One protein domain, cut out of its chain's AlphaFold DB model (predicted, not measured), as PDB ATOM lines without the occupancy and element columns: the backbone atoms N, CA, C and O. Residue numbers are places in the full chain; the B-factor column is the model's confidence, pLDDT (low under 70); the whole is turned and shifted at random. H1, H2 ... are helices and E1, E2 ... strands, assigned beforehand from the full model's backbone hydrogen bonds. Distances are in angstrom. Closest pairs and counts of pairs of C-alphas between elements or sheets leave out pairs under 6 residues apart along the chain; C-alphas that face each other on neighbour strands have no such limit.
ATOM      1  N   THR A 106     -16.802 -20.642  26.751       93.81
ATOM      2  CA  THR A 106     -16.113 -19.501  26.137       93.81
ATOM      3  C   THR A 106     -15.271 -18.785  27.185       93.81
ATOM      4  O   THR A 106     -15.747 -18.560  28.296       93.81
ATOM      5  N   ALA A 107     -14.037 -18.435  26.835       94.88
ATOM      6  CA  ALA A 107     -13.161 -17.605  27.653       94.88
ATOM      7  C   ALA A 107     -12.364 -16.637  26.777       94.88
ATOM      8  O   ALA A 107     -12.110 -16.915  25.606       94.88
ATOM      9  N   GLU A 108     -11.961 -15.519  27.368       96.44
ATOM     10  CA  GLU A 108     -11.088 -14.527  26.749       96.44
ATOM     11  C   GLU A 108      -9.870 -14.330  27.641       96.44
ATOM     12  O   GLU A 108     -10.003 -14.222  28.863       96.44
ATOM     13  N   PHE A 109      -8.684 -14.342  27.042       94.69
ATOM     14  CA  PHE A 109      -7.434 -14.182  27.770       94.69
ATOM     15  C   PHE A 109      -6.279 -13.808  26.845       94.69
ATOM     16  O   PHE A 109      -6.324 -14.032  25.634       94.69
ATOM     17  N   ASP A 110      -5.215 -13.298  27.460       93.94
ATOM     18  CA  ASP A 110      -3.946 -13.039  26.798       93.94
ATOM     19  C   ASP A 110      -3.049 -14.274  26.885       93.94
ATOM     20  O   ASP A 110      -2.772 -14.797  27.971       93.94
ATOM     21  N   LEU A 111      -2.584 -14.738  25.731       91.56
ATOM     22  CA  LEU A 111      -1.547 -15.748  25.627       91.56
ATOM     23  C   LEU A 111      -0.205 -15.059  25.404       91.56
ATOM     24  O   LEU A 111      -0.060 -14.249  24.492       91.56
ATOM     25  N   VAL A 112       0.779 -15.407  26.224       90.81
ATOM     26  CA  VAL A 112       2.149 -14.900  26.117       90.81
ATOM     27  C   VAL A 112       3.099 -16.022  25.721       90.81
ATOM     28  O   VAL A 112       2.787 -17.209  25.849       90.81
ATOM     29  N   GLU A 113       4.280 -15.638  25.256       87.38
ATOM     30  CA  GLU A 113       5.325 -16.570  24.852       87.38
ATOM     31  C   GLU A 113       5.676 -17.570  25.972       87.38
ATOM     32  O   GLU A 113       5.878 -17.206  27.133       87.38
ATOM     33  N   GLY A 114       5.734 -18.861  25.630       85.50
ATOM     34  CA  GLY A 114       6.031 -19.936  26.578       85.50
ATOM     35  C   GLY A 114       4.857 -20.415  27.422       85.50
ATOM     36  O   GLY A 114       5.049 -21.270  28.293       85.50
ATOM     37  N   TYR A 115       3.654 -19.924  27.140       89.50
ATOM     38  CA  TYR A 115       2.415 -20.374  27.757       89.50
ATOM     39  C   TYR A 115       1.519 -21.069  26.734       89.50
ATOM     40  O   TYR A 115       1.673 -20.932  25.519       89.50
ATOM     41  N   GLY A 116       0.581 -21.849  27.254       90.94
ATOM     42  CA  GLY A 116      -0.436 -22.541  26.479       90.94
ATOM     43  C   GLY A 116      -1.715 -22.681  27.284       90.94
ATOM     44  O   GLY A 116      -1.820 -22.171  28.400       90.94
ATOM     45  N   PHE A 117      -2.682 -23.396  26.740       89.62
ATOM     46  CA  PHE A 117      -3.875 -23.797  27.466       89.62
ATOM     47  C   PHE A 117      -4.323 -25.186  27.020       89.62
ATOM     48  O   PHE A 117      -3.965 -25.672  25.950       89.62
ATOM     49  N   ASP A 118      -5.087 -25.813  27.900       89.69
ATOM     50  CA  ASP A 118      -5.681 -27.131  27.727       89.69
ATOM     51  C   ASP A 118      -7.189 -26.921  27.550       89.69
ATOM     52  O   ASP A 118      -7.810 -26.170  28.315       89.69
ATOM     53  N   LEU A 119      -7.764 -27.520  26.509       88.62
ATOM     54  CA  LEU A 119      -9.169 -27.363  26.174       88.62
ATOM     55  C   LEU A 119     -10.087 -28.017  27.187       88.62
ATOM     56  O   LEU A 119     -11.258 -27.638  27.193       88.62
ATOM     57  N   ASP A 120      -9.604 -28.938  28.021       86.44
ATOM     58  CA  ASP A 120     -10.338 -29.612  29.087       86.44
ATOM     59  C   ASP A 120     -10.267 -28.879  30.431       86.44
ATOM     60  O   ASP A 120     -11.195 -29.005  31.246       86.44
ATOM     61  N   ALA A 121      -9.276 -28.003  30.622       85.56
ATOM     62  CA  ALA A 121      -9.128 -27.207  31.836       85.56
ATOM     63  C   ALA A 121     -10.415 -26.443  32.212       85.56
ATOM     64  O   ALA A 121     -11.089 -25.823  31.385       85.56
ATOM     65  N   THR A 122     -10.761 -26.485  33.502       85.62
ATOM     66  CA  THR A 122     -11.917 -25.773  34.066       85.62
ATOM     67  C   THR A 122     -11.457 -24.904  35.241       85.62
ATOM     68  O   THR A 122     -11.074 -25.456  36.273       85.62
ATOM     69  N   PRO A 123     -11.489 -23.564  35.134       87.00
ATOM     70  CA  PRO A 123     -11.872 -22.774  33.958       87.00
ATOM     71  C   PRO A 123     -10.814 -22.817  32.842       87.00
ATOM     72  O   PRO A 123      -9.642 -23.089  33.109       87.00
ATOM     73  N   LEU A 124     -11.228 -22.502  31.608       88.88
ATOM     74  CA  LEU A 124     -10.320 -22.340  30.471       88.88
ATOM     75  C   LEU A 124      -9.456 -21.093  30.698       88.88
ATOM     76  O   LEU A 124      -9.990 -19.993  30.844       88.88
ATOM     77  N   ARG A 125      -8.137 -21.269  30.790       89.38
ATOM     78  CA  ARG A 125      -7.191 -20.192  31.114       89.38
ATOM     79  C   ARG A 125      -5.781 -20.515  30.618       89.38
ATOM     80  O   ARG A 125      -5.442 -21.698  30.544       89.38
ATOM     81  N   PRO A 126      -4.932 -19.497  30.394       87.88
ATOM     82  CA  PRO A 126      -3.509 -19.703  30.176       87.88
ATOM     83  C   PRO A 126      -2.870 -20.404  31.373       87.88
ATOM     84  O   PRO A 126      -3.113 -20.061  32.534       87.88
ATOM     85  N   GLY A 127      -2.021 -21.377  31.080       82.94
ATOM     86  CA  GLY A 127      -1.213 -22.109  32.035       82.94
ATOM     87  C   GLY A 127       0.253 -22.061  31.636       82.94
ATOM     88  O   GLY A 127       0.605 -21.962  30.458       82.94
ATOM     89  N   LYS A 128       1.136 -22.123  32.636       69.62
ATOM     90  CA  LYS A 128       2.568 -22.263  32.386       69.62
ATOM     91  C   LYS A 128       2.836 -23.700  31.949       69.62
ATOM     92  O   LYS A 128       3.121 -24.561  32.773       69.62
ATOM     93  N   THR A 129       2.732 -23.942  30.653       60.69
ATOM     94  CA  THR A 129       2.979 -25.244  30.021       60.69
ATOM     95  C   THR A 129       4.258 -25.224  29.192       60.69
ATOM     96  O   THR A 129       4.354 -25.890  28.168       60.69
ATOM     97  N   ALA A 130       5.260 -24.459  29.640       44.09
ATOM     98  CA  ALA A 130       6.575 -24.369  29.015       44.09
ATOM     99  C   ALA A 130       7.127 -25.771  28.689       44.09
ATOM    100  O   ALA A 130       7.517 -26.520  29.584       44.09
ATOM    101  N   GLY A 131       7.113 -26.130  27.403       48.28
ATOM    102  CA  GLY A 131       7.657 -27.390  26.893       48.28
ATOM    103  C   GLY A 131       6.816 -28.648  27.132       48.28
ATOM    104  O   GLY A 131       7.311 -29.748  26.889       48.28
ATOM    105  N   SER A 132       5.569 -28.542  27.592       50.91
ATOM    106  CA  SER A 132       4.730 -29.728  27.751       50.91
ATOM    107  C   SER A 132       3.994 -30.020  26.443       50.91
ATOM    108  O   SER A 132       3.175 -29.221  25.997       50.91
ATOM    109  N   LYS A 133       4.208 -31.221  25.899       55.84
ATOM    110  CA  LYS A 133       3.377 -31.845  24.853       55.84
ATOM    111  C   LYS A 133       1.893 -32.000  25.244       55.84
ATOM    112  O   LYS A 133       1.138 -32.584  24.484       55.84
ATOM    113  N   ASN A 134       1.510 -31.531  26.431       64.75
ATOM    114  CA  ASN A 134       0.204 -31.724  27.040       64.75
ATOM    115  C   ASN A 134      -0.677 -30.465  26.957       64.75
ATOM    116  O   ASN A 134      -1.757 -30.469  27.526       64.75
ATOM    117  N   ALA A 135      -0.207 -29.368  26.349       75.50
ATOM    118  CA  ALA A 135      -1.073 -28.224  26.069       75.50
ATOM    119  C   ALA A 135      -1.647 -28.363  24.662       75.50
ATOM    120  O   ALA A 135      -0.880 -28.330  23.700       75.50
ATOM    121  N   ASP A 136      -2.973 -28.423  24.561       83.25
ATOM    122  CA  ASP A 136      -3.685 -28.507  23.282       83.25
ATOM    123  C   ASP A 136      -3.352 -27.352  22.342       83.25
ATOM    124  O   ASP A 136      -3.379 -27.528  21.127       83.25
ATOM    125  N   PHE A 137      -3.019 -26.188  22.904       85.94
ATOM    126  CA  PHE A 137      -2.542 -25.021  22.178       85.94
ATOM    127  C   PHE A 137      -1.442 -24.295  22.958       85.94
ATOM    128  O   PHE A 137      -1.573 -24.059  24.162       85.94
ATOM    129  N   TYR A 138      -0.358 -23.913  22.287       88.44
ATOM    130  CA  TYR A 138       0.853 -23.393  22.923       88.44
ATOM    131  C   TYR A 138       1.619 -22.405  22.034       88.44
ATOM    132  O   TYR A 138       1.768 -22.625  20.838       88.44
ATOM    133  N   TRP A 139       2.174 -21.344  22.630       89.12
ATOM    134  CA  TRP A 139       3.115 -20.438  21.964       89.12
ATOM    135  C   TRP A 139       4.563 -20.850  22.267       89.12
ATOM    136  O   TRP A 139       5.064 -20.670  23.381       89.12
ATOM    137  N   SER A 140       5.261 -21.344  21.240       82.69
ATOM    138  CA  SER A 140       6.670 -21.753  21.299       82.69
ATOM    139  C   SER A 140       7.649 -20.604  21.522       82.69
ATOM    140  O   SER A 140       7.717 -19.670  20.725       82.69
ATOM    141  N   THR A 141       8.487 -20.739  22.556       76.88
ATOM    142  CA  THR A 141       9.563 -19.786  22.897       76.88
ATOM    143  C   THR A 141      10.756 -19.832  21.943       76.88
ATOM    144  O   THR A 141      11.652 -19.002  22.019       76.88
ATOM    145  N   THR A 142      10.872 -20.884  21.128       74.94
ATOM    146  CA  THR A 142      12.084 -21.132  20.327       74.94
ATOM    147  C   THR A 142      11.889 -20.909  18.839       74.94
ATOM    148  O   THR A 142      12.872 -20.755  18.124       74.94
ATOM    149  N   GLN A 143      10.646 -20.969  18.359       70.06
ATOM    150  CA  GLN A 143      10.351 -21.025  16.924       70.06
ATOM    151  C   GLN A 143       9.410 -19.915  16.448       70.06
ATOM    152  O   GLN A 143       9.179 -19.830  15.251       70.06
ATOM    153  N   GLU A 144       8.888 -19.072  17.347       81.31
ATOM    154  CA  GLU A 144       7.879 -18.057  17.003       81.31
ATOM    155  C   GLU A 144       6.643 -18.656  16.307       81.31
ATOM    156  O   GLU A 144       6.077 -18.080  15.379       81.31
ATOM    157  N   LEU A 145       6.224 -19.832  16.780       79.81
ATOM    158  CA  LEU A 145       5.071 -20.565  16.267       79.81
ATOM    159  C   LEU A 145       4.008 -20.721  17.356       79.81
ATOM    160  O   LEU A 145       4.328 -20.975  18.524       79.81
ATOM    161  N   LEU A 146       2.748 -20.647  16.943       81.50
ATOM    162  CA  LEU A 146       1.630 -21.236  17.667       81.50
ATOM    163  C   LEU A 146       1.535 -22.701  17.261       81.50
ATOM    164  O   LEU A 146       1.538 -23.016  16.077       81.50
ATOM    165  N   TRP A 147       1.473 -23.591  18.239       81.50
ATOM    166  CA  TRP A 147       1.453 -25.032  18.043       81.50
ATOM    167  C   TRP A 147       0.212 -25.623  18.700       81.50
ATOM    168  O   TRP A 147      -0.126 -25.239  19.821       81.50
ATOM    169  N   ALA A 148      -0.443 -26.569  18.030       81.06
ATOM    170  CA  ALA A 148      -1.459 -27.403  18.657       81.06
ATOM    171  C   ALA A 148      -0.914 -28.812  18.887       81.06
ATOM    172  O   ALA A 148      -0.424 -29.442  17.950       81.06
ATOM    173  N   SER A 149      -1.033 -29.326  20.116       73.12
ATOM    174  CA  SER A 149      -0.708 -30.732  20.401       73.12
ATOM    175  C   SER A 149      -1.825 -31.693  19.989       73.12
ATOM    176  O   SER A 149      -1.618 -32.906  20.010       73.12
ATOM    177  N   GLY A 150      -3.002 -31.159  19.647       62.34
ATOM    178  CA  GLY A 150      -4.112 -31.921  19.085       62.34
ATOM    179  C   GLY A 150      -3.815 -32.440  17.679       62.34
ATOM    180  O   GLY A 150      -2.796 -32.121  17.064       62.34
ATOM    181  N   GLU A 151      -4.732 -33.238  17.137       59.81
ATOM    182  CA  GLU A 151      -4.539 -33.852  15.822       59.81
ATOM    183  C   GLU A 151      -4.387 -32.799  14.714       59.81
ATOM    184  O   GLU A 151      -3.756 -33.069  13.691       59.81
ATOM    185  N   LYS A 152      -5.031 -31.633  14.874       65.50
ATOM    186  CA  LYS A 152      -5.290 -30.686  13.785       65.50
ATOM    187  C   LYS A 152      -5.449 -29.252  14.302       65.50
ATOM    188  O   LYS A 152      -6.387 -28.970  15.053       65.50
ATOM    189  N   LEU A 153      -4.605 -28.342  13.818       67.38
ATOM    190  CA  LEU A 153      -4.855 -26.904  13.824       67.38
ATOM    191  C   LEU A 153      -5.361 -26.499  12.434       67.38
ATOM    192  O   LEU A 153      -4.740 -26.792  11.417       67.38
ATOM    193  N   VAL A 154      -6.521 -25.859  12.372       69.12
ATOM    194  CA  VAL A 154      -7.116 -25.400  11.115       69.12
ATOM    195  C   VAL A 154      -6.949 -23.890  11.034       69.12
ATOM    196  O   VAL A 154      -7.567 -23.175  11.819       69.12
ATOM    197  N   ASP A 155      -6.169 -23.404  10.071       64.56
ATOM    198  CA  ASP A 155      -6.281 -22.015   9.621       64.56
ATOM    199  C   ASP A 155      -7.507 -21.933   8.721       64.56
ATOM    200  O   ASP A 155      -7.499 -22.391   7.570       64.56
ATOM    201  N   ALA A 156      -8.620 -21.470   9.269       61.25
ATOM    202  CA  ALA A 156      -9.788 -21.278   8.448       61.25
ATOM    203  C   ALA A 156     -10.665 -20.203   9.044       61.25
ATOM    204  O   ALA A 156     -11.026 -20.281  10.213       61.25
ATOM    205  N   GLY A 157     -11.091 -19.291   8.167       69.75
ATOM    206  CA  GLY A 157     -12.207 -18.360   8.346       69.75
ATOM    207  C   GLY A 157     -13.556 -19.024   8.666       69.75
ATOM    208  O   GLY A 157     -14.603 -18.497   8.299       69.75
ATOM    209  N   GLU A 158     -13.538 -20.203   9.283       82.38
ATOM    210  CA  GLU A 158     -14.667 -20.874   9.888       82.38
ATOM    211  C   GLU A 158     -15.037 -20.157  11.179       82.38
ATOM    212  O   GLU A 158     -14.199 -19.798  11.999       82.38
ATOM    213  N   THR A 159     -16.332 -19.999  11.393       85.44
ATOM    214  CA  THR A 159     -16.873 -19.303  12.567       85.44
ATOM    215  C   THR A 159     -17.734 -20.223  13.426       85.44
ATOM    216  O   THR A 159     -18.399 -19.782  14.363       85.44
ATOM    217  N   THR A 160     -17.754 -21.522  13.109       88.56
ATOM    218  CA  THR A 160     -18.660 -22.497  13.720       88.56
ATOM    219  C   THR A 160     -17.966 -23.823  14.020       88.56
ATOM    220  O   THR A 160     -17.039 -24.232  13.322       88.56
ATOM    221  N   ARG A 161     -18.478 -24.544  15.027       89.56
ATOM    222  CA  ARG A 161     -18.016 -25.892  15.400       89.56
ATOM    223  C   ARG A 161     -18.028 -26.861  14.216       89.56
ATOM    224  O   ARG A 161     -17.064 -27.586  13.993       89.56
ATOM    225  N   ASP A 162     -19.132 -26.890  13.475       89.44
ATOM    226  CA  ASP A 162     -19.301 -27.830  12.366       89.44
ATOM    227  C   ASP A 162     -18.369 -27.481  11.194       89.44
ATOM    228  O   ASP A 162     -17.909 -28.386  10.501       89.44
ATOM    229  N   GLY A 163     -18.056 -26.194  11.002       88.31
ATOM    230  CA  GLY A 163     -17.026 -25.729  10.071       88.31
ATOM    231  C   GLY A 163     -15.641 -26.254  10.446       88.31
ATOM    232  O   GLY A 163     -14.988 -26.909   9.634       88.31
ATOM    233  N   CYS A 164     -15.247 -26.091  11.715       87.94
ATOM    234  CA  CYS A 164     -13.992 -26.637  12.235       87.94
ATOM    235  C   CYS A 164     -13.868 -28.150  11.998       87.94
ATOM    236  O   CYS A 164     -12.841 -28.618  11.516       87.94
ATOM    237  N   LEU A 165     -14.926 -28.918  12.278       87.94
ATOM    238  CA  LEU A 165     -14.936 -30.375  12.095       87.94
ATOM    239  C   LEU A 165     -14.871 -30.820  10.625       87.94
ATOM    240  O   LEU A 165     -14.348 -31.896  10.338       87.94
ATOM    241  N   LYS A 166     -15.424 -30.029   9.698       88.12
ATOM    242  CA  LYS A 166     -15.475 -30.353   8.261       88.12
ATOM    243  C   LYS A 166     -14.271 -29.848   7.476       88.12
ATOM    244  O   LYS A 166     -14.036 -30.339   6.371       88.12
ATOM    245  N   SER A 167     -13.539 -28.867   8.002       84.31
ATOM    246  CA  SER A 167     -12.355 -28.342   7.331       84.31
ATOM    247  C   SER A 167     -11.338 -29.453   7.098       84.31
ATOM    248  O   SER A 167     -11.180 -30.337   7.932       84.31
ATOM    249  N   THR A 168     -10.657 -29.412   5.955       81.06
ATOM    250  CA  THR A 168      -9.628 -30.386   5.543       81.06
ATOM    251  C   THR A 168      -8.228 -29.775   5.496       81.06
ATOM    252  O   THR A 168      -7.263 -30.459   5.161       81.06
ATOM    253  N   ARG A 169      -8.111 -28.481   5.813       79.50
ATOM    254  CA  ARG A 169      -6.846 -27.744   5.824       79.50
ATOM    255  C   ARG A 169      -6.267 -27.812   7.225       79.50
ATOM    256  O   ARG A 169      -6.704 -27.080   8.104       79.50
ATOM    257  N   TYR A 170      -5.324 -28.721   7.424       77.56
ATOM    258  CA  TYR A 170      -4.705 -28.939   8.722       77.56
ATOM    259  C   TYR A 170      -3.236 -28.547   8.677       77.56
ATOM    260  O   TYR A 170      -2.513 -28.937   7.762       77.56
ATOM    261  N   SER A 171      -2.814 -27.811   9.692       81.69
ATOM    262  CA  SER A 171      -1.427 -27.625  10.084       81.69
ATOM    263  C   SER A 171      -1.272 -28.073  11.537       81.69
ATOM    264  O   SER A 171      -2.258 -28.235  12.255       81.69
ATOM    265  N   PHE A 172      -0.044 -28.298  11.979       79.31
ATOM    266  CA  PHE A 172       0.261 -28.492  13.401       79.31
ATOM    267  C   PHE A 172       0.767 -27.201  14.038       79.31
ATOM    268  O   PHE A 172       0.659 -27.019  15.249       79.31
ATOM    269  N   ASP A 173       1.282 -26.298  13.210       84.75
ATOM    270  CA  ASP A 173       1.835 -25.024  13.615       84.75
ATOM    271  C   ASP A 173       1.384 -23.886  12.693       84.75
ATOM    272  O   ASP A 173       0.984 -24.092  11.544       84.75
ATOM    273  N   ILE A 174       1.410 -22.674  13.236       86.06
ATOM    274  CA  ILE A 174       1.238 -21.423  12.505       86.06
ATOM    275  C   ILE A 174       2.346 -20.477  12.933       86.06
ATOM    276  O   ILE A 174       2.607 -20.300  14.125       86.06
ATOM    277  N   SER A 175       2.968 -19.838  11.948       86.31
ATOM    278  CA  SER A 175       3.893 -18.737  12.178       86.31
ATOM    279  C   SER A 175       3.173 -17.568  12.834       86.31
ATOM    280  O   SER A 175       2.157 -17.104  12.325       86.31
ATOM    281  N   LEU A 176       3.724 -17.031  13.924       85.75
ATOM    282  CA  LEU A 176       3.176 -15.827  14.562       85.75
ATOM    283  C   LEU A 176       3.100 -14.633  13.607       85.75
ATOM    284  O   LEU A 176       2.268 -13.755  13.802       85.75
ATOM    285  N   PHE A 177       3.952 -14.595  12.580       84.00
ATOM    286  CA  PHE A 177       3.928 -13.546  11.562       84.00
ATOM    287  C   PHE A 177       2.715 -13.634  10.633       84.00
ATOM    288  O   PHE A 177       2.337 -12.626  10.040       84.00
ATOM    289  N   ASP A 178       2.099 -14.811  10.539       86.00
ATOM    290  CA  ASP A 178       0.883 -15.041   9.759       86.00
ATOM    291  C   ASP A 178      -0.382 -14.850  10.612       86.00
ATOM    292  O   ASP A 178      -1.496 -14.978  10.104       86.00
ATOM    293  N   VAL A 179      -0.223 -14.520  11.902       87.25
ATOM    294  CA  VAL A 179      -1.328 -14.280  12.829       87.25
ATOM    295  C   VAL A 179      -1.749 -12.819  12.794       87.25
ATOM    296  O   VAL A 179      -0.949 -11.919  13.045       87.25
ATOM    297  N   PHE A 180      -3.032 -12.572  12.537       90.31
ATOM    298  CA  PHE A 180      -3.597 -11.222  12.493       90.31
ATOM    299  C   PHE A 180      -4.934 -11.127  13.232       90.31
ATOM    300  O   PHE A 180      -5.665 -12.101  13.396       90.31
ATOM    301  N   VAL A 181      -5.272  -9.916  13.675       93.38
ATOM    302  CA  VAL A 181      -6.540  -9.639  14.362       93.38
ATOM    303  C   VAL A 181      -7.731  -9.949  13.452       93.38
ATOM    304  O   VAL A 181      -7.766  -9.539  12.293       93.38
ATOM    305  N   GLY A 182      -8.718 -10.658  13.993       91.75
ATOM    306  CA  GLY A 182      -9.889 -11.167  13.282       91.75
ATOM    307  C   GLY A 182      -9.676 -12.537  12.634       91.75
ATOM    308  O   GLY A 182     -10.633 -13.113  12.116       91.75
ATOM    309  N   GLN A 183      -8.456 -13.087  12.666       91.25
ATOM    310  CA  GLN A 183      -8.223 -14.461  12.238       91.25
ATOM    311  C   GLN A 183      -8.930 -15.438  13.178       91.25
ATOM    312  O   GLN A 183      -8.978 -15.250  14.397       91.25
ATOM    313  N   THR A 184      -9.459 -16.501  12.583       91.81
ATOM    314  CA  THR A 184     -10.062 -17.626  13.290       91.81
ATOM    315  C   THR A 184      -9.237 -18.880  13.054       91.81
ATOM    316  O   THR A 184      -8.807 -19.163  11.938       91.81
ATOM    317  N   LEU A 185      -8.986 -19.609  14.134       90.50
ATOM    318  CA  LEU A 185      -8.238 -20.856  14.144       90.50
ATOM    319  C   LEU A 185      -9.104 -21.924  14.800       90.50
ATOM    320  O   LEU A 185      -9.756 -21.650  15.807       90.50
ATOM    321  N   CYS A 186      -9.080 -23.151  14.294       90.38
ATOM    322  CA  CYS A 186      -9.670 -24.273  15.019       90.38
ATOM    323  C   CYS A 186      -8.594 -25.160  15.631       90.38
ATOM    324  O   CYS A 186      -7.594 -25.459  14.985       90.38
ATOM    325  N   VAL A 187      -8.845 -25.644  16.842       90.19
ATOM    326  CA  VAL A 187      -8.045 -26.677  17.507       90.19
ATOM    327  C   VAL A 187      -8.944 -27.874  17.745       90.19
ATOM    328  O   VAL A 187     -10.019 -27.738  18.332       90.19
ATOM    329  N   ILE A 188      -8.535 -29.039  17.258       88.75
ATOM    330  CA  ILE A 188      -9.308 -30.275  17.382       88.75
ATOM    331  C   ILE A 188      -8.470 -31.289  18.153       88.75
ATOM    332  O   ILE A 188      -7.353 -31.616  17.748       88.75
ATOM    333  N   THR A 189      -9.037 -31.794  19.241       87.38
ATOM    334  CA  THR A 189      -8.480 -32.871  20.059       87.38
ATOM    335  C   THR A 189      -9.366 -34.115  19.953       87.38
ATOM    336  O   THR A 189     -10.322 -34.170  19.159       87.38
ATOM    337  N   ASP A 190      -9.040 -35.142  20.733       86.00
ATOM    338  CA  ASP A 190      -9.832 -36.369  20.792       86.00
ATOM    339  C   ASP A 190     -11.224 -36.106  21.366       86.00
ATOM    340  O   ASP A 190     -12.209 -36.556  20.783       86.00
ATOM    341  N   ASP A 191     -11.316 -35.291  22.416       88.06
ATOM    342  CA  ASP A 191     -12.556 -35.073  23.166       88.06
ATOM    343  C   ASP A 191     -13.212 -33.713  22.897       88.06
ATOM    344  O   ASP A 191     -14.384 -33.494  23.233       88.06
ATOM    345  N   ARG A 192     -12.488 -32.768  22.283       90.19
ATOM    346  CA  ARG A 192     -12.954 -31.389  22.109       90.19
ATOM    347  C   ARG A 192     -12.624 -30.781  20.760       90.19
ATOM    348  O   ARG A 192     -11.712 -31.170  20.039       90.19
ATOM    349  N   VAL A 193     -13.401 -29.755  20.444       91.62
ATOM    350  CA  VAL A 193     -13.140 -28.819  19.353       91.62
ATOM    351  C   VAL A 193     -13.167 -27.424  19.942       91.62
ATOM    352  O   VAL A 193     -14.062 -27.112  20.725       91.62
ATOM    353  N   ALA A 194     -12.232 -26.573  19.549       92.62
ATOM    354  CA  ALA A 194     -12.243 -25.164  19.881       92.62
ATOM    355  C   ALA A 194     -12.101 -24.295  18.638       92.62
ATOM    356  O   ALA A 194     -11.392 -24.646  17.702       92.62
ATOM    357  N   LEU A 195     -12.784 -23.158  18.671       93.00
ATOM    358  CA  LEU A 195     -12.620 -22.029  17.775       93.00
ATOM    359  C   LEU A 195     -11.933 -20.917  18.566       93.00
ATOM    360  O   LEU A 195     -12.425 -20.503  19.617       93.00
ATOM    361  N   ILE A 196     -10.808 -20.451  18.053       93.44
ATOM    362  CA  ILE A 196     -10.001 -19.374  18.606       93.44
ATOM    363  C   ILE A 196     -10.137 -18.192  17.658       93.44
ATOM    364  O   ILE A 196      -9.822 -18.306  16.480       93.44
ATOM    365  N   GLU A 197     -10.591 -17.060  18.169       94.81
ATOM    366  CA  GLU A 197     -10.600 -15.786  17.459       94.81
ATOM    367  C   GLU A 197      -9.496 -14.899  18.035       94.81
ATOM    368  O   GLU A 197      -9.437 -14.680  19.248       94.81
ATOM    369  N   VAL A 198      -8.618 -14.395  17.172       94.06
ATOM    370  CA  VAL A 198      -7.548 -13.472  17.557       94.06
ATOM    371  C   VAL A 198      -8.131 -12.069  17.656       94.06
ATOM    372  O   VAL A 198      -8.499 -11.472  16.649       94.06
ATOM    373  N   THR A 199      -8.227 -11.527  18.865       96.69
ATOM    374  CA  THR A 199      -8.886 -10.234  19.107       96.69
ATOM    375  C   THR A 199      -7.899  -9.078  19.192       96.69
ATOM    376  O   THR A 199      -8.257  -7.940  18.893       96.69
ATOM    377  N   ASN A 200      -6.652  -9.353  19.574       95.19
ATOM    378  CA  ASN A 200      -5.575  -8.373  19.608       95.19
ATOM    379  C   ASN A 200      -4.213  -9.072  19.506       95.19
ATOM    380  O   ASN A 200      -4.063 -10.227  19.905       95.19
ATOM    381  N   THR A 201      -3.211  -8.355  19.016       91.88
ATOM    382  CA  THR A 201      -1.827  -8.822  18.942       91.88
ATOM    383  C   THR A 201      -0.893  -7.670  19.289       91.88
ATOM    384  O   THR A 201      -0.908  -6.645  18.607       91.88
ATOM    385  N   ASP A 202      -0.035  -7.851  20.287       90.69
ATOM    386  CA  ASP A 202       1.152  -7.021  20.482       90.69
ATOM    387  C   ASP A 202       2.367  -7.932  20.365       90.69
ATOM    388  O   ASP A 202       2.719  -8.664  21.287       90.69
ATOM    389  N   LEU A 203       2.984  -7.943  19.187       84.81
ATOM    390  CA  LEU A 203       4.170  -8.750  18.906       84.81
ATOM    391  C   LEU A 203       5.453  -7.913  18.935       84.81
ATOM    392  O   LEU A 203       6.457  -8.360  18.386       84.81
ATOM    393  N   GLY A 204       5.414  -6.718  19.543       76.94
ATOM    394  CA  GLY A 204       6.512  -5.756  19.586       76.94
ATOM    395  C   GLY A 204       7.712  -6.213  20.425       76.94
ATOM    396  O   GLY A 204       8.337  -7.239  20.168       76.94
ATOM    397  N   ASN A 205       8.104  -5.421  21.423       73.56
ATOM    398  CA  ASN A 205       9.303  -5.716  22.214       73.56
ATOM    399  C   ASN A 205       9.172  -7.058  22.956       73.56
ATOM    400  O   ASN A 205       8.161  -7.311  23.606       73.56
ATOM    401  N   HIS A 206      10.231  -7.876  22.938       69.19
ATOM    402  CA  HIS A 206      10.258  -9.246  23.486       69.19
ATOM    403  C   HIS A 206       9.735  -9.407  24.928       69.19
ATOM    404  O   HIS A 206       9.297 -10.488  25.298       69.19
ATOM    405  N   ASN A 207       9.741  -8.349  25.742       73.31
ATOM    406  CA  ASN A 207       9.324  -8.416  27.147       73.31
ATOM    407  C   ASN A 207       7.810  -8.252  27.371       73.31
ATOM    408  O   ASN A 207       7.358  -8.387  28.505       73.31
ATOM    409  N   SER A 208       7.037  -7.921  26.335       78.19
ATOM    410  CA  SER A 208       5.600  -7.644  26.454       78.19
ATOM    411  C   SER A 208       4.787  -8.231  25.303       78.19
ATOM    412  O   SER A 208       3.736  -7.693  24.972       78.19
ATOM    413  N   ARG A 209       5.272  -9.310  24.674       88.44
ATOM    414  CA  ARG A 209       4.566  -9.928  23.549       88.44
ATOM    415  C   ARG A 209       3.363 -10.726  24.041       88.44
ATOM    416  O   ARG A 209       3.511 -11.595  24.902       88.44
ATOM    417  N   PHE A 210       2.191 -10.453  23.480       91.94
ATOM    418  CA  PHE A 210       0.970 -11.194  23.776       91.94
ATOM    419  C   PHE A 210       0.027 -11.262  22.573       91.94
ATOM    420  O   PHE A 210       0.061 -10.433  21.661       91.94
ATOM    421  N   ILE A 211      -0.848 -12.262  22.603       93.38
ATOM    422  CA  ILE A 211      -1.987 -12.408  21.703       93.38
ATOM    423  C   ILE A 211      -3.228 -12.510  22.576       93.38
ATOM    424  O   ILE A 211      -3.370 -13.469  23.337       93.38
ATOM    425  N   SER A 212      -4.126 -11.537  22.467       95.50
ATOM    426  CA  SER A 212      -5.446 -11.644  23.082       95.50
ATOM    427  C   SER A 212      -6.322 -12.509  22.193       95.50
ATOM    428  O   SER A 212      -6.387 -12.317  20.975       95.50
ATOM    429  N   MET A 213      -7.003 -13.466  22.807       95.44
ATOM    430  CA  MET A 213      -7.843 -14.402  22.083       95.44
ATOM    431  C   MET A 213      -9.137 -14.691  22.816       95.44
ATOM    432  O   MET A 213      -9.195 -14.724  24.046       95.44
ATOM    433  N   LYS A 214     -10.168 -14.954  22.019       96.25
ATOM    434  CA  LYS A 214     -11.435 -15.505  22.464       96.25
ATOM    435  C   LYS A 214     -11.511 -16.956  22.039       96.25
ATOM    436  O   LYS A 214     -11.516 -17.267  20.853       96.25
ATOM    437  N   VAL A 215     -11.603 -17.849  23.011       94.81
ATOM    438  CA  VAL A 215     -11.653 -19.289  22.775       94.81
ATOM    439  C   VAL A 215     -13.042 -19.796  23.109       94.81
ATOM    440  O   VAL A 215     -13.497 -19.670  24.244       94.81
ATOM    441  N   THR A 216     -13.712 -20.393  22.129       94.88
ATOM    442  CA  THR A 216     -14.978 -21.109  22.308       94.88
ATOM    443  C   THR A 216     -14.745 -22.590  22.068       94.88
ATOM    444  O   THR A 216     -14.324 -22.970  20.986       94.88
ATOM    445  N   SER A 217     -15.020 -23.433  23.060       93.75
ATOM    446  CA  SER A 217     -14.820 -24.881  22.993       93.75
ATOM    447  C   SER A 217     -16.123 -25.654  23.165       93.75
ATOM    448  O   SER A 217     -17.010 -25.262  23.926       93.75
ATOM    449  N   TRP A 218     -16.202 -26.796  22.494       93.06
ATOM    450  CA  TRP A 218     -17.306 -27.747  22.523       93.06
ATOM    451  C   TRP A 218     -16.753 -29.143  22.788       93.06
ATOM    452  O   TRP A 218     -15.638 -29.455  22.370       93.06
ATOM    453  N   ALA A 219     -17.544 -29.999  23.432       90.56
ATOM    454  CA  ALA A 219     -17.265 -31.427  23.375       90.56
ATOM    455  C   ALA A 219     -17.444 -31.935  21.940       90.56
ATOM    456  O   ALA A 219     -18.354 -31.496  21.220       90.56
ATOM    457  N   LYS A 220     -16.569 -32.852  21.539       84.69
ATOM    458  CA  LYS A 220     -16.697 -33.593  20.289       84.69
ATOM    459  C   LYS A 220     -17.884 -34.570  20.413       84.69
ATOM    460  O   LYS A 220     -18.137 -35.059  21.516       84.69
TER     461      LYS A 220
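What this domain is: This is residues 106 to 220 of the 221 residues of an uncharacterized protein of Streptomyces sp. SID8379 (UniProt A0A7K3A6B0). What is the main shape? A twisted sheet of five antiparallel strands, E1 - E8 - E7 - E6 - E4, is partly covered on one side by a small sheet, E2 - E3 - E5, also antiparallel, while H1 packs across E6, away from the small sheet. The long stretch of residues 113 to 136 has no named element, but its residues 116 to 117 pair with E2. What are the counts and size? The printed part has 115 residues, with the order E1 E2 E3 E4 H1 E5 E6 E7 E8; it is mostly strand, though under half of the residues are in named elements. It is compact, with a radius of gyration of the C-alphas of 12.7 A and spans of 37 by 25 by 23 A.

Where its parts are: Where do the first elements lie? E1, residues 106 to 112, begins at C-alpha 106 (-16.113, -19.501, 26.137) and is 18.8 A long. E2 is residues 137 to 139, E3 145 to 147 and E4 152 to 155. What follows? H1 is residues 161 to 166, E5 173 to 175 and E6 184 to 188, which is 13.3 A long. E7, residues 192 to 202, is 28.2 A long and bends by 62 degrees at residue 199; E8, residues 210 to 219, is 27.2 A long and ends at C-alpha 219 (-17.265, -31.427, 23.375).

How they stand to each other: How is the large sheet joined? E1 pairs with E8 through N 107 and O 215, 2.9 A. The meander E6 E7 E8, each strand the antiparallel neighbour of the one before, has N 195 and O 216 at 2.8 A, and N 187 and O 194 at 2.9 A. E6 and E4 have N 186 and O 154 at 2.9 A. How is the small sheet joined? In the hairpin E2 and E3, N 138 and O 147 are 2.8 A apart; for E3 and E5, N 146 and O 174 are 2.8 A apart. Where do the sheets come near, and where is H1? The closest C-alphas of E1 and E2, Val 112 and Trp 139, and of E4 and E5, Leu 153 and Asp 173, are each 7.0 A apart. H1 is on the large sheet at a height over the sheet of 8.2 A, across the strands at 70 degrees to E6 on the local plane; both its O i to N i+4 pairs are within hydrogen-bond range.

The domain as a whole: How far does it reach? The two C-alphas farthest apart, Asn 205 and Lys 220, are 38.2 A apart. Which links are long, and is there a cut? E1 to E2, 24 residues, is a long link, and the printed part has no cut. Where is confidence low? The mean pLDDT of the printed part is 83.8; residues 128 to 134, 150 to 157 and 206 are under 70.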